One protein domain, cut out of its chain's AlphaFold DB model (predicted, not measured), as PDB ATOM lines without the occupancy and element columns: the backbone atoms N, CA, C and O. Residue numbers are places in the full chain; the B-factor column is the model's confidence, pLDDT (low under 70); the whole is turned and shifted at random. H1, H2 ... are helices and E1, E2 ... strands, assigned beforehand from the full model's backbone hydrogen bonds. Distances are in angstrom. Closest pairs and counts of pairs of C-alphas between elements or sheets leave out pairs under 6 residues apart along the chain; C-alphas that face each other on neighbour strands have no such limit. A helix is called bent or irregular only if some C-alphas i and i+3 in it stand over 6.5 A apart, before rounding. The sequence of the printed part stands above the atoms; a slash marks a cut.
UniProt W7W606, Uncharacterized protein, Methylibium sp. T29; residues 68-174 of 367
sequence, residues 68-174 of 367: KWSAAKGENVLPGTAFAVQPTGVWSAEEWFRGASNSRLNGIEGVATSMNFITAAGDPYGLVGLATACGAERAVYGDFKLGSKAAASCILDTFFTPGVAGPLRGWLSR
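This is residues 68 to 174 of the 367 residues of an uncharacterized protein of Methylibium sp. T29 (UniProt W7W606). Two small two-stranded sheets lie at opposite ends of a rounded body, with helices H2 and H4 in the middle between them. At one end the bent strand E1 folds round the beginning of E4; at the other, the hairpin of E2 and E3 is covered by H3 on E2 and H2 on E3, while H1 packs on H4. The printed part has 107 residues, with four named helices and four named strands in the order E1, H1, H2, H3, E2, E3, H4, E4; both sheets, E1 - E4 and E2 - E3, are antiparallel, and the class is mixed, helices and strands. It is compact, with a radius of gyration of the C-alphas of 12.6 A and spans of 33 by 32 by 30 A.

Strand E1, residues 83 to 90, begins at C-alpha 83 (341.510, 153.952, 300.666) and measures 10.6 A from first to last C-alpha; it bends by 125 degrees at residue 87. Its neighbour E4, residues 168 to 174, measures 19.4 A and ends at C-alpha 174 (352.699, 165.142, 298.962). H4, residues 149 to 160, is the longest helix at 15.9 A and begins at C-alpha 149 (325.401, 166.284, 297.531). H1 is residues 93 to 102, 14.2 A; H2 is 109 to 116, 10.3 A; H3 is 127 to 133, 9.6 A. E2, residues 138 to 140, measures 5.9 A, and E3, residues 143 to 145, 6.7 A.

E1 and E4 are antiparallel neighbours; N 84 and O 169 are 3.0 A apart, and beyond the bend N 90 and O 168 are 2.8 A apart, both within hydrogen-bond range. Residues 68 to 69 pair antiparallel with residues 172 to 173 of E4. H4 touches H1 with residues 152 to 157 alone, at a steep tilt of 66 degrees, opposite ways; the closest C-alphas, of Ala 93 and Leu 156, are 5.4 A apart. H4 only just touches H3, with 3 pairs of C-alphas within 8 A, made by its residues 151 to 155 alone; the closest, of Leu 130 and Ile 155, are 6.8 A apart. H2 is close to H4 but not clearly touching, with C-alphas 111 and 152 closest at 6.8 A. The closest C-alphas of H2 and E3, of Ala 112 and Phe 144, are 5.2 A apart, as are those of H3 and E2, of Val 128 and Ala 139. E2 and E3 form an antiparallel hairpin, with N 138 and O 145 2.9 A apart, within hydrogen-bond range. In H1, H2, H3 and H4 every O i to N i+4 pair is within hydrogen-bond range.

The two C-alphas farthest apart, of Ala 133 and Arg 174, are 33.6 A apart. The printed part has no cut, and no link is long. Residues 68 to 82 hold no named element. The mean pLDDT of the printed part is 92.7, and no printed residue is under 70.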
ATOM      1  N   LYS A  68     347.621 165.282 296.299       95.50
ATOM      2  CA  LYS A  68     346.655 164.585 295.442       95.50
ATOM      3  C   LYS A  68     346.412 163.178 295.980       95.50
ATOM      4  O   LYS A  68     347.204 162.702 296.799       95.50
ATOM      5  N   TRP A  69     345.363 162.519 295.506       95.56
ATOM      6  CA  TRP A  69     345.118 161.108 295.802       95.56
ATOM      7  C   TRP A  69     346.309 160.220 295.429       95.56
ATOM      8  O   TRP A  69     346.996 160.443 294.432       95.56
ATOM      9  N   SER A  70     346.550 159.200 296.245       93.94
ATOM     10  CA  SER A  70     347.605 158.213 296.032       93.94
ATOM     11  C   SER A  70     347.141 156.835 296.471       93.94
ATOM     12  O   SER A  70     346.226 156.724 297.282       93.94
ATOM     13  N   ALA A  71     347.794 155.789 295.965       92.94
ATOM     14  CA  ALA A  71     347.443 154.424 296.326       92.94
ATOM     15  C   ALA A  71     347.663 154.207 297.825       92.94
ATOM     16  O   ALA A  71     348.736 154.528 298.349       92.94
ATOM     17  N   ALA A  72     346.657 153.647 298.493       92.75
ATOM     18  CA  ALA A  72     346.780 153.300 299.896       92.75
ATOM     19  C   ALA A  72     347.797 152.166 300.095       92.75
ATOM     20  O   ALA A  72     347.992 151.314 299.225       92.75
ATOM     21  N   LYS A  73     348.485 152.179 301.241       90.00
ATOM     22  CA  LYS A  73     349.526 151.200 301.587       90.00
ATOM     23  C   LYS A  73     349.283 150.642 302.985       90.00
ATOM     24  O   LYS A  73     348.689 151.305 303.830       90.00
ATOM     25  N   GLY A  74     349.802 149.445 303.238       87.62
ATOM     26  CA  GLY A  74     349.701 148.783 304.539       87.62
ATOM     27  C   GLY A  74     348.530 147.807 304.632       87.62
ATOM     28  O   GLY A  74     348.087 147.252 303.627       87.62
ATOM     29  N   GLU A  75     348.081 147.559 305.859       87.50
ATOM     30  CA  GLU A  75     347.008 146.609 306.157       87.50
ATOM     31  C   GLU A  75     345.628 147.171 305.788       87.50
ATOM     32  O   GLU A  75     345.412 148.384 305.799       87.50
ATOM     33  N   ASN A  76     344.688 146.274 305.470       90.81
ATOM     34  CA  ASN A  76     343.284 146.593 305.168       90.81
ATOM     35  C   ASN A  76     343.076 147.595 304.014       90.81
ATOM     36  O   ASN A  76     342.045 148.263 303.931       90.81
ATOM     37  N   VAL A  77     344.050 147.705 303.108       93.19
ATOM     38  CA  VAL A  77     343.938 148.496 301.877       93.19
ATOM     39  C   VAL A  77     342.882 147.891 300.959       93.19
ATOM     40  O   VAL A  77     342.879 146.684 300.730       93.19
ATOM     41  N   LEU A  78     342.037 148.743 300.376       91.00
ATOM     42  CA  LEU A  78     341.172 148.368 299.262       91.00
ATOM     43  C   LEU A  78     342.014 148.377 297.968       91.00
ATOM     44  O   LEU A  78     342.443 149.458 297.539       91.00
ATOM     45  N   PRO A  79     342.308 147.206 297.363       89.94
ATOM     46  CA  PRO A  79     343.303 147.093 296.299       89.94
ATOM     47  C   PRO A  79     343.085 148.041 295.115       89.94
ATOM     48  O   PRO A  79     342.019 148.109 294.515       89.94
ATOM     49  N   GLY A  80     344.138 148.764 294.741       89.56
ATOM     50  CA  GLY A  80     344.108 149.676 293.599       89.56
ATOM     51  C   GLY A  80     343.375 150.998 293.849       89.56
ATOM     52  O   GLY A  80     343.279 151.794 292.919       89.56
ATOM     53  N   THR A  81     342.904 151.264 295.072       92.62
ATOM     54  CA  THR A  81     342.228 152.519 295.446       92.62
ATOM     55  C   THR A  81     343.116 153.411 296.325       92.62
ATOM     56  O   THR A  81     344.213 153.025 296.744       92.62
ATOM     57  N   ALA A  82     342.624 154.611 296.641       93.69
ATOM     58  CA  ALA A  82     343.253 155.514 297.601       93.69
ATOM     59  C   ALA A  82     342.818 155.278 299.059       93.69
ATOM     60  O   ALA A  82     343.083 156.125 299.911       93.69
ATOM     61  N   PHE A  83     342.139 154.167 299.364       93.88
ATOM     62  CA  PHE A  83     341.510 153.952 300.666       93.88
ATOM     63  C   PHE A  83     341.994 152.686 301.372       93.88
ATOM     64  O   PHE A  83     342.249 151.648 300.758       93.88
ATOM     65  N   ALA A  84     342.063 152.775 302.697       92.81
ATOM     66  CA  ALA A  84     342.192 151.636 303.592       92.81
ATOM     67  C   ALA A  84     341.050 151.649 304.611       92.81
ATOM     68  O   ALA A  84     340.641 152.718 305.071       92.81
ATOM     69  N   VAL A  85     340.563 150.465 304.975       92.44
ATOM     70  CA  VAL A  85     339.574 150.305 306.041       92.44
ATOM     71  C   VAL A  85     340.290 150.425 307.382       92.44
ATOM     72  O   VAL A  85     341.152 149.607 307.707       92.44
ATOM     73  N   GLN A  86     339.967 151.460 308.156       88.12
ATOM     74  CA  GLN A  86     340.624 151.741 309.435       88.12
ATOM     75  C   GLN A  86     339.620 152.278 310.458       88.12
ATOM     76  O   GLN A  86     338.863 153.182 310.119       88.12
ATOM     77  N   PRO A  87     339.645 151.818 311.725       85.56
ATOM     78  CA  PRO A  87     338.731 152.312 312.759       85.56
ATOM     79  C   PRO A  87     338.832 153.820 313.037       85.56
ATOM     80  O   PRO A  87     337.858 154.423 313.475       85.56
ATOM     81  N   THR A  88     339.996 154.425 312.778       82.88
ATOM     82  CA  THR A  88     340.235 155.875 312.889       82.88
ATOM     83  C   THR A  88     339.920 156.644 311.598       82.88
ATOM     84  O   THR A  88     340.205 157.834 311.503       82.88
ATOM     85  N   GLY A  89     339.366 155.968 310.586       86.12
ATOM     86  CA  GLY A  89     338.877 156.583 309.357       86.12
ATOM     87  C   GLY A  89     337.526 157.281 309.533       86.12
ATOM     88  O   GLY A  89     336.972 157.346 310.625       86.12
ATOM     89  N   VAL A  90     336.993 157.782 308.423       91.88
ATOM     90  CA  VAL A  90     335.694 158.462 308.350       91.88
ATOM     91  C   VAL A  90     334.566 157.437 308.370       91.88
ATOM     92  O   VAL A  90     334.649 156.437 307.656       91.88
ATOM     93  N   TRP A  91     333.512 157.698 309.144       91.56
ATOM     94  CA  TRP A  91     332.396 156.765 309.358       91.56
ATOM     95  C   TRP A  91     331.093 157.153 308.661       91.56
ATOM     96  O   TRP A  91     330.180 156.333 308.576       91.56
ATOM     97  N   SER A  92     330.958 158.396 308.207       93.56
ATOM     98  CA  SER A  92     329.719 158.871 307.593       93.56
ATOM     99  C   SER A  92     329.966 159.915 306.515       93.56
ATOM    100  O   SER A  92     330.982 160.618 306.511       93.56
ATOM    101  N   ALA A  93     328.996 160.066 305.609       94.81
ATOM    102  CA  ALA A  93     329.024 161.135 304.620       94.81
ATOM    103  C   ALA A  93     329.079 162.526 305.280       94.81
ATOM    104  O   ALA A  93     329.758 163.423 304.786       94.81
ATOM    105  N   GLU A  94     328.409 162.712 306.422       94.25
ATOM    106  CA  GLU A  94     328.441 163.974 307.169       94.25
ATOM    107  C   GLU A  94     329.853 164.311 307.665       94.25
ATOM    108  O   GLU A  94     330.323 165.438 307.483       94.25
ATOM    109  N   GLU A  95     330.547 163.334 308.252       93.19
ATOM    110  CA  GLU A  95     331.921 163.511 308.712       93.19
ATOM    111  C   GLU A  95     332.863 163.818 307.541       93.19
ATOM    112  O   GLU A  95     333.651 164.763 307.628       93.19
ATOM    113  N   TRP A  96     332.711 163.097 306.423       94.56
ATOM    114  CA  TRP A  96     333.447 163.357 305.186       94.56
ATOM    115  C   TRP A  96     333.279 164.804 304.716       94.56
ATOM    116  O   TRP A  96     334.267 165.505 304.488       94.56
ATOM    117  N   PHE A  97     332.034 165.275 304.591       95.19
ATOM    118  CA  PHE A  97     331.766 166.629 304.121       95.19
ATOM    119  C   PHE A  97     332.323 167.680 305.074       95.19
ATOM    120  O   PHE A  97     332.930 168.643 304.614       95.19
ATOM    121  N   ARG A  98     332.183 167.489 306.390       91.94
ATOM    122  CA  ARG A  98     332.738 168.415 307.384       91.94
ATOM    123  C   ARG A  98     334.261 168.505 307.285       91.94
ATOM    124  O   ARG A  98     334.809 169.607 307.279       91.94
ATOM    125  N   GLY A  99     334.949 167.369 307.189       91.00
ATOM    126  CA  GLY A  99     336.406 167.343 307.088       91.00
ATOM    127  C   GLY A  99     336.930 167.867 305.744       91.00
ATOM    128  O   GLY A  99     337.918 168.611 305.709       91.00
ATOM    129  N   ALA A 100     336.229 167.582 304.640       92.81
ATOM    130  CA  ALA A 100     336.519 168.169 303.331       92.81
ATOM    131  C   ALA A 100     336.383 169.699 303.367       92.81
ATOM    132  O   ALA A 100     337.317 170.407 302.982       92.81
ATOM    133  N   SER A 101     335.283 170.209 303.923       91.69
ATOM    134  CA  SER A 101     335.037 171.639 304.108       91.69
ATOM    135  C   SER A 101     336.122 172.332 304.931       91.69
ATOM    136  O   SER A 101     336.717 173.306 304.464       91.69
ATOM    137  N   ASN A 102     336.486 171.754 306.080       88.62
ATOM    138  CA  ASN A 102     337.563 172.258 306.936       88.62
ATOM    139  C   ASN A 102     338.928 172.300 306.227       88.62
ATOM    140  O   ASN A 102     339.733 173.213 306.415       88.62
ATOM    141  N   SER A 103     339.169 171.336 305.340       89.50
ATOM    142  CA  SER A 103     340.384 171.263 304.523       89.50
ATOM    143  C   SER A 103     340.340 172.136 303.269       89.50
ATOM    144  O   SER A 103     341.318 172.156 302.519       89.50
ATOM    145  N   ARG A 104     339.232 172.846 303.011       91.50
ATOM    146  CA  ARG A 104     338.980 173.574 301.754       91.50
ATOM    147  C   ARG A 104     339.004 172.674 300.505       91.50
ATOM    148  O   ARG A 104     339.410 173.098 299.423       91.50
ATOM    149  N   LEU A 105     338.566 171.428 300.667       94.75
ATOM    150  CA  LEU A 105     338.411 170.433 299.609       94.75
ATOM    151  C   LEU A 105     336.955 170.344 299.155       94.75
ATOM    152  O   LEU A 105     336.035 170.455 299.959       94.75
ATOM    153  N   ASN A 106     336.735 170.073 297.874       96.44
ATOM    154  CA  ASN A 106     335.405 169.803 297.352       96.44
ATOM    155  C   ASN A 106     334.956 168.405 297.799       96.44
ATOM    156  O   ASN A 106     335.403 167.402 297.247       96.44
ATOM    157  N   GLY A 107     334.065 168.340 298.791       95.50
ATOM    158  CA  GLY A 107     333.572 167.073 299.334       95.50
ATOM    159  C   GLY A 107     332.704 166.259 298.367       95.50
ATOM    160  O   GLY A 107     332.529 165.068 298.593       95.50
ATOM    161  N   ILE A 108     332.182 166.861 297.293       97.56
ATOM    162  CA  ILE A 108     331.382 166.174 296.265       97.56
ATOM    163  C   ILE A 108     332.318 165.606 295.197       97.56
ATOM    164  O   ILE A 108     332.483 164.395 295.073       97.56
ATOM    165  N   GLU A 109     333.001 166.478 294.456       97.50
ATOM    166  CA  GLU A 109     333.850 166.047 293.339       97.50
ATOM    167  C   GLU A 109     335.159 165.399 293.804       97.50
ATOM    168  O   GLU A 109     335.812 164.689 293.039       97.50
ATOM    169  N   GLY A 110     335.536 165.570 295.074       96.12
ATOM    170  CA  GLY A 110     336.611 164.802 295.699       96.12
ATOM    171  C   GLY A 110     336.315 163.301 295.763       96.12
ATOM    172  O   GLY A 110     337.243 162.506 295.624       96.12
ATOM    173  N   VAL A 111     335.040 162.907 295.894       96.06
ATOM    174  CA  VAL A 111     334.613 161.497 295.834       96.06
ATOM    175  C   VAL A 111     334.678 160.982 294.398       96.06
ATOM    176  O   VAL A 111     335.272 159.939 294.157       96.06
ATOM    177  N   ALA A 112     334.169 161.732 293.414       97.00
ATOM    178  CA  ALA A 112     334.334 161.362 292.001       97.00
ATOM    179  C   ALA A 112     335.815 161.201 291.628       97.00
ATOM    180  O   ALA A 112     336.203 160.223 290.992       97.00
ATOM    181  N   THR A 113     336.667 162.125 292.073       97.06
ATOM    182  CA  THR A 113     338.109 162.060 291.805       97.06
ATOM    183  C   THR A 113     338.753 160.830 292.450       97.06
ATOM    184  O   THR A 113     339.615 160.206 291.835       97.06
ATOM    185  N   SER A 114     338.329 160.434 293.655       94.94
ATOM    186  CA  SER A 114     338.843 159.219 294.296       94.94
ATOM    187  C   SER A 114     338.377 157.940 293.586       94.94
ATOM    188  O   SER A 114     339.141 156.982 293.491       94.94
ATOM    189  N   MET A 115     337.170 157.939 293.016       94.56
ATOM    190  CA  MET A 115     336.667 156.856 292.163       94.56
ATOM    191  C   MET A 115     337.426 156.782 290.829       94.56
ATOM    192  O   MET A 115     337.736 155.691 290.358       94.56
ATOM    193  N   ASN A 116     337.791 157.932 290.251       94.19
ATOM    194  CA  ASN A 116     338.613 158.021 289.038       94.19
ATOM    195  C   ASN A 116     340.071 157.593 289.261       94.19
ATOM    196  O   ASN A 116     340.763 157.270 288.301       94.19
ATOM    197  N   PHE A 117     340.550 157.583 290.509       92.19
ATOM    198  CA  PHE A 117     341.915 157.176 290.836       92.19
ATOM    199  C   PHE A 117     342.153 155.662 290.691       92.19
ATOM    200  O   PHE A 117     343.307 155.242 290.623       92.19
ATOM    201  N   ILE A 118     341.107 154.829 290.673       87.88
ATOM    202  CA  ILE A 118     341.263 153.371 290.747       87.88
ATOM    203  C   ILE A 118     342.201 152.854 289.655       87.88
ATOM    204  O   ILE A 118     341.961 152.998 288.464       87.88
ATOM    205  N   THR A 119     343.281 152.217 290.102       79.94
ATOM    206  CA  THR A 119     344.379 151.724 289.256       79.94
ATOM    207  C   THR A 119     344.173 150.283 288.779       79.94
ATOM    208  O   THR A 119     344.988 149.755 288.024       79.94
ATOM    209  N   ALA A 120     343.102 149.626 289.235       77.19
ATOM    210  CA  ALA A 120     342.735 148.277 288.822       77.19
ATOM    211  C   ALA A 120     342.168 148.260 287.392       77.19
ATOM    212  O   ALA A 120     341.623 149.249 286.919       77.19
ATOM    213  N   ALA A 121     342.268 147.124 286.700       77.38
ATOM    214  CA  ALA A 121     341.640 146.968 285.391       77.38
ATOM    215  C   ALA A 121     340.124 146.744 285.534       77.38
ATOM    216  O   ALA A 121     339.698 145.848 286.266       77.38
ATOM    217  N   GLY A 122     339.320 147.505 284.785       84.56
ATOM    218  CA  GLY A 122     337.857 147.405 284.819       84.56
ATOM    219  C   GLY A 122     337.249 147.969 286.107       84.56
ATOM    220  O   GLY A 122     337.924 148.652 286.862       84.56
ATOM    221  N   ASP A 123     335.974 147.676 286.368       88.69
ATOM    222  CA  ASP A 123     335.232 148.200 287.525       88.69
ATOM    223  C   ASP A 123     335.041 147.128 288.621       88.69
ATOM    224  O   ASP A 123     333.943 146.588 288.776       88.69
ATOM    225  N   PRO A 124     336.096 146.760 289.380       87.75
ATOM    226  CA  PRO A 124     336.038 145.649 290.334       87.75
ATOM    227  C   PRO A 124     335.118 145.916 291.531       87.75
ATOM    228  O   PRO A 124     334.782 144.983 292.255       87.75
ATOM    229  N   TYR A 125     334.715 147.170 291.740       90.25
ATOM    230  CA  TYR A 125     333.861 147.593 292.849       90.25
ATOM    231  C   TYR A 125     332.434 147.941 292.407       90.25
ATOM    232  O   TYR A 125     331.640 148.391 293.229       90.25
ATOM    233  N   GLY A 126     332.093 147.748 291.127       93.19
ATOM    234  CA  GLY A 126     330.759 148.055 290.600       93.19
ATOM    235  C   GLY A 126     330.372 149.533 290.724       93.19
ATOM    236  O   GLY A 126     329.191 149.856 290.885       93.19
ATOM    237  N   LEU A 127     331.351 150.438 290.670       94.19
ATOM    238  CA  LEU A 127     331.166 151.872 290.852       94.19
ATOM    239  C   LEU A 127     330.297 152.514 289.781       94.19
ATOM    240  O   LEU A 127     329.592 153.469 290.086       94.19
ATOM    241  N   VAL A 128     330.311 152.013 288.545       96.50
ATOM    242  CA  VAL A 128     329.431 152.508 287.478       96.50
ATOM    243  C   VAL A 128     327.971 152.270 287.846       96.50
ATOM    244  O   VAL A 128     327.153 153.190 287.763       96.50
ATOM    245  N   GLY A 129     327.644 151.059 288.304       97.12
ATOM    246  CA  GLY A 129     326.297 150.721 288.760       97.12
ATOM    247  C   GLY A 129     325.886 151.550 289.975       97.12
ATOM    248  O   GLY A 129     324.802 152.132 289.978       97.12
ATOM    249  N   LEU A 130     326.779 151.675 290.962       96.62
ATOM    250  CA  LEU A 130     326.542 152.481 292.161       96.62
ATOM    251  C   LEU A 130     326.324 153.965 291.827       96.62
ATOM    252  O   LEU A 130     325.326 154.546 292.240       96.62
ATOM    253  N   ALA A 131     327.214 154.574 291.042       97.69
ATOM    254  CA  ALA A 131     327.110 155.973 290.633       97.69
ATOM    255  C   ALA A 131     325.825 156.241 289.838       97.69
ATOM    256  O   ALA A 131     325.169 157.259 290.056       97.69
ATOM    257  N   THR A 132     325.436 155.310 288.962       98.06
ATOM    258  CA  THR A 132     324.177 155.392 288.209       98.06
ATOM    259  C   THR A 132     322.972 155.355 289.148       98.06
ATOM    260  O   THR A 132     322.091 156.206 289.050       98.06
ATOM    261  N   ALA A 133     322.946 154.410 290.094       97.88
ATOM    262  CA  ALA A 133     321.863 154.275 291.070       97.88
ATOM    263  C   ALA A 133     321.759 155.485 292.012       97.88
ATOM    264  O   ALA A 133     320.658 155.896 292.372       97.88
ATOM    265  N   CYS A 134     322.894 156.085 292.370       98.12
ATOM    266  CA  CYS A 134     322.963 157.283 293.197       98.12
ATOM    267  C   CYS A 134     322.693 158.590 292.429       98.12
ATOM    268  O   CYS A 134     322.678 159.657 293.041       98.12
ATOM    269  N   GLY A 135     322.474 158.542 291.110       97.88
ATOM    270  CA  GLY A 135     322.157 159.728 290.308       97.88
ATOM    271  C   GLY A 135     323.349 160.657 290.061       97.88
ATOM    272  O   GLY A 135     323.179 161.876 290.037       97.88
ATOM    273  N   ALA A 136     324.555 160.103 289.903       98.00
ATOM    274  CA  ALA A 136     325.725 160.872 289.489       98.00
ATOM    275  C   ALA A 136     325.502 161.528 288.113       98.00
ATOM    276  O   ALA A 136     324.945 160.907 287.206       98.00
ATOM    277  N   GLU A 137     325.983 162.763 287.935       97.94
ATOM    278  CA  GLU A 137     325.923 163.478 286.649       97.94
ATOM    279  C   GLU A 137     326.598 162.687 285.516       97.94
ATOM    280  O   GLU A 137     326.129 162.685 284.377       97.94
ATOM    281  N   ARG A 138     327.701 161.998 285.831       98.06
ATOM    282  CA  ARG A 138     328.392 161.087 284.921       98.06
ATOM    283  C   ARG A 138     328.868 159.847 285.666       98.06
ATOM    284  O   ARG A 138     329.636 159.943 286.622       98.06
ATOM    285  N   ALA A 139     328.440 158.685 285.181       97.12
ATOM    286  CA  ALA A 139     328.789 157.372 285.713       97.12
ATOM    287  C   ALA A 139     329.589 156.563 284.679       97.12
ATOM    288  O   ALA A 139     329.153 155.511 284.222       97.12
ATOM    289  N   VAL A 140     330.743 157.084 284.263       94.94
ATOM    290  CA  VAL A 140     331.648 156.401 283.328       94.94
ATOM    291  C   VAL A 140     332.896 155.987 284.093       94.94
ATOM    292  O   VAL A 140     333.490 156.802 284.792       94.94
ATOM    293  N   TYR A 141     333.296 154.723 283.966       93.00
ATOM    294  CA  TYR A 141     334.508 154.232 284.614       93.00
ATOM    295  C   TYR A 141     335.733 155.043 284.157       93.00
ATOM    296  O   TYR A 141     336.014 155.115 282.960       93.00
ATOM    297  N   GLY A 142     336.436 155.660 285.111       91.31
ATOM    298  CA  GLY A 142     337.567 156.563 284.859       91.31
ATOM    299  C   GLY A 142     337.188 158.009 284.506       91.31
ATOM    300  O   GLY A 142     338.080 158.837 284.344       91.31
ATOM    301  N   ASP A 143     335.894 158.328 284.402       94.00
ATOM    302  CA  ASP A 143     335.368 159.680 284.165       94.00
ATOM    303  C   ASP A 143     334.049 159.899 284.937       94.00
ATOM    304  O   ASP A 143     332.987 160.190 284.384       94.00
ATOM    305  N   PHE A 144     334.095 159.696 286.252       97.19
ATOM    306  CA  PHE A 144     333.001 159.986 287.170       97.19
ATOM    307  C   PHE A 144     332.883 161.489 287.439       97.19
ATOM    308  O   PHE A 144     333.887 162.174 287.646       97.19
ATOM    309  N   LYS A 145     331.639 161.970 287.522       97.69
ATOM    310  CA  LYS A 145     331.276 163.308 288.005       97.69
ATOM    311  C   LYS A 145     329.990 163.207 288.814       97.69
ATOM    312  O   LYS A 145     328.999 162.685 288.307       97.69
ATOM    313  N   LEU A 146     329.991 163.676 290.061       97.69
ATOM    314  CA  LEU A 146     328.838 163.459 290.946       97.69
ATOM    315  C   LEU A 146     327.783 164.555 290.809       97.69
ATOM    316  O   LEU A 146     326.592 164.252 290.790       97.69
ATOM    317  N   GLY A 147     328.202 165.816 290.713       95.88
ATOM    318  CA  GLY A 147     327.348 166.978 290.467       95.88
ATOM    319  C   GLY A 147     326.442 167.397 291.630       95.88
ATOM    320  O   GLY A 147     325.946 168.522 291.635       95.88
ATOM    321  N   SER A 148     326.217 166.544 292.636       96.44
ATOM    322  CA  SER A 148     325.322 166.858 293.753       96.44
ATOM    323  C   SER A 148     325.721 166.203 295.075       96.44
ATOM    324  O   SER A 148     326.322 165.126 295.115       96.44
ATOM    325  N   LYS A 149     325.302 166.840 296.175       97.19
ATOM    326  CA  LYS A 149     325.401 166.284 297.531       97.19
ATOM    327  C   LYS A 149     324.678 164.946 297.648       97.19
ATOM    328  O   LYS A 149     325.211 164.041 298.268       97.19
ATOM    329  N   ALA A 150     323.492 164.820 297.050       97.75
ATOM    330  CA  ALA A 150     322.682 163.607 297.134       97.75
ATOM    331  C   ALA A 150     323.405 162.394 296.527       97.75
ATOM    332  O   ALA A 150     323.480 161.346 297.169       97.75
ATOM    333  N   ALA A 151     324.010 162.564 295.346       97.69
ATOM    334  CA  ALA A 151     324.795 161.510 294.710       97.69
ATOM    335  C   ALA A 151     326.025 161.136 295.549       97.69
ATOM    336  O   ALA A 151     326.272 159.957 295.796       97.69
ATOM    337  N   ALA A 152     326.761 162.136 296.046       97.75
ATOM    338  CA  ALA A 152     327.919 161.909 296.906       97.75
ATOM    339  C   ALA A 152     327.554 161.215 298.228       97.75
ATOM    340  O   ALA A 152     328.215 160.249 298.596       97.75
ATOM    341  N   SER A 153     326.486 161.646 298.907       97.75
ATOM    342  CA  SER A 153     325.971 161.005 300.121       97.75
ATOM    343  C   SER A 153     325.620 159.542 299.879       97.75
ATOM    344  O   SER A 153     326.119 158.688 300.595       97.75
ATOM    345  N   CYS A 154     324.844 159.235 298.836       97.50
ATOM    346  CA  CYS A 154     324.440 157.863 298.521       97.50
ATOM    347  C   CYS A 154     325.643 156.921 298.307       97.50
ATOM    348  O   CYS A 154     325.661 155.795 298.815       97.50
ATOM    349  N   ILE A 155     326.679 157.393 297.606       96.56
ATOM    350  CA  ILE A 155     327.916 156.630 297.385       96.56
ATOM    351  C   ILE A 155     328.678 156.440 298.702       96.56
ATOM    352  O   ILE A 155     329.070 155.321 299.034       96.56
ATOM    353  N   LEU A 156     328.870 157.517 299.466       96.00
ATOM    354  CA  LEU A 156     329.585 157.486 300.742       96.00
ATOM    355  C   LEU A 156     328.884 156.591 301.770       96.00
ATOM    356  O   LEU A 156     329.535 155.757 302.387       96.00
ATOM    357  N   ASP A 157     327.564 156.697 301.910       95.25
ATOM    358  CA  ASP A 157     326.773 155.861 302.817       95.25
ATOM    359  C   ASP A 157     326.888 154.374 302.439       95.25
ATOM    360  O   ASP A 157     326.979 153.504 303.309       95.25
ATOM    361  N   THR A 158     326.985 154.073 301.138       93.44
ATOM    362  CA  THR A 158     327.258 152.711 300.658       93.44
ATOM    363  C   THR A 158     328.658 152.251 301.065       93.44
ATOM    364  O   THR A 158     328.809 151.152 301.593       93.44
ATOM    365  N   PHE A 159     329.685 153.085 300.874       92.19
ATOM    366  CA  PHE A 159     331.057 152.758 301.277       92.19
ATOM    367  C   PHE A 159     331.176 152.502 302.785       92.19
ATOM    368  O   PHE A 159     331.818 151.537 303.205       92.19
ATOM    369  N   PHE A 160     330.508 153.324 303.596       92.56
ATOM    370  CA  PHE A 160     330.550 153.231 305.053       92.56
ATOM    371  C   PHE A 160     329.624 152.155 305.639       92.56
ATOM    372  O   PHE A 160     329.688 151.884 306.839       92.56
ATOM    373  N   THR A 161     328.796 151.492 304.822       89.69
ATOM    374  CA  THR A 161     327.927 150.406 305.290       89.69
ATOM    375  C   THR A 161     328.761 149.223 305.808       89.69
ATOM    376  O   THR A 161     329.617 148.701 305.079       89.69
ATOM    377  N   PRO A 162     328.510 148.745 307.046       79.00
ATOM    378  CA  PRO A 162     329.162 147.550 307.573       79.00
ATOM    379  C   PRO A 162     328.937 146.341 306.654       79.00
ATOM    380  O   PRO A 162     327.800 145.974 306.368       79.00
ATOM    381  N   GLY A 163     330.025 145.723 306.187       77.62
ATOM    382  CA  GLY A 163     329.992 144.604 305.235       77.62
ATOM    383  C   GLY A 163     330.277 144.980 303.776       77.62
ATOM    384  O   GLY A 163     330.529 144.078 302.983       77.62
ATOM    385  N   VAL A 164     330.305 146.275 303.430       83.88
ATOM    386  CA  VAL A 164     330.828 146.765 302.138       83.88
ATOM    387  C   VAL A 164     332.308 147.118 302.278       83.88
ATOM    388  O   VAL A 164     333.161 146.442 301.710       83.88
ATOM    389  N   ALA A 165     332.625 148.134 303.082       83.94
ATOM    390  CA  ALA A 165     334.001 148.437 303.478       83.94
ATOM    391  C   ALA A 165     334.077 148.848 304.953       83.94
ATOM    392  O   ALA A 165     334.892 148.301 305.693       83.94
ATOM    393  N   GLY A 166     333.186 149.742 305.399       86.94
ATOM    394  CA  GLY A 166     333.220 150.318 306.746       86.94
ATOM    395  C   GLY A 166     334.024 151.624 306.773       86.94
ATOM    396  O   GLY A 166     334.073 152.313 305.756       86.94
ATOM    397  N   PRO A 167     334.636 152.012 307.905       91.25
ATOM    398  CA  PRO A 167     335.298 153.307 308.020       91.25
ATOM    399  C   PRO A 167     336.524 153.410 307.111       91.25
ATOM    400  O   PRO A 167     337.398 152.539 307.132       91.25
ATOM    401  N   LEU A 168     336.604 154.484 306.326       92.19
ATOM    402  CA  LEU A 168     337.658 154.660 305.326       92.19
ATOM    403  C   LEU A 168     338.633 155.762 305.713       92.19
ATOM    404  O   LEU A 168     338.242 156.884 306.031       92.19
ATOM    405  N   ARG A 169     339.923 155.462 305.585       92.69
ATOM    406  CA  ARG A 169     340.994 156.455 305.615       92.69
ATOM    407  C   ARG A 169     341.593 156.611 304.226       92.69
ATOM    408  O   ARG A 169     342.027 155.635 303.612       92.69
ATOM    409  N   GLY A 170     341.610 157.843 303.732       93.19
ATOM    410  CA  GLY A 170     342.174 158.195 302.436       93.19
ATOM    411  C   GLY A 170     343.697 158.324 302.469       93.19
ATOM    412  O   GLY A 170     344.283 158.595 303.514       93.19
ATOM    413  N   TRP A 171     344.351 158.170 301.323       94.12
ATOM    414  CA  TRP A 171     345.799 158.318 301.178       94.12
ATOM    415  C   TRP A 171     346.153 159.414 300.182       94.12
ATOM    416  O   TRP A 171     345.724 159.394 299.028       94.12
ATOM    417  N   LEU A 172     346.994 160.350 300.615       94.88
ATOM    418  CA  LEU A 172     347.464 161.466 299.802       94.88
ATOM    419  C   LEU A 172     348.966 161.374 299.573       94.88
ATOM    420  O   LEU A 172     349.722 161.149 300.513       94.88
ATOM    421  N   SER A 173     349.417 161.658 298.356       94.38
ATOM    422  CA  SER A 173     350.832 161.918 298.097       94.38
ATOM    423  C   SER A 173     351.106 163.408 298.220       94.38
ATOM    424  O   SER A 173     350.386 164.213 297.621       94.38
ATOM    425  N   ARG A 174     352.177 163.771 298.930       95.25
ATOM    426  CA  ARG A 174     352.699 165.142 298.962       95.25
ATOM    427  C   ARG A 174     353.892 165.260 298.022       95.25
ATOM    428  O   ARG A 174     354.934 164.655 298.265       95.25
TER     429      ARG A 174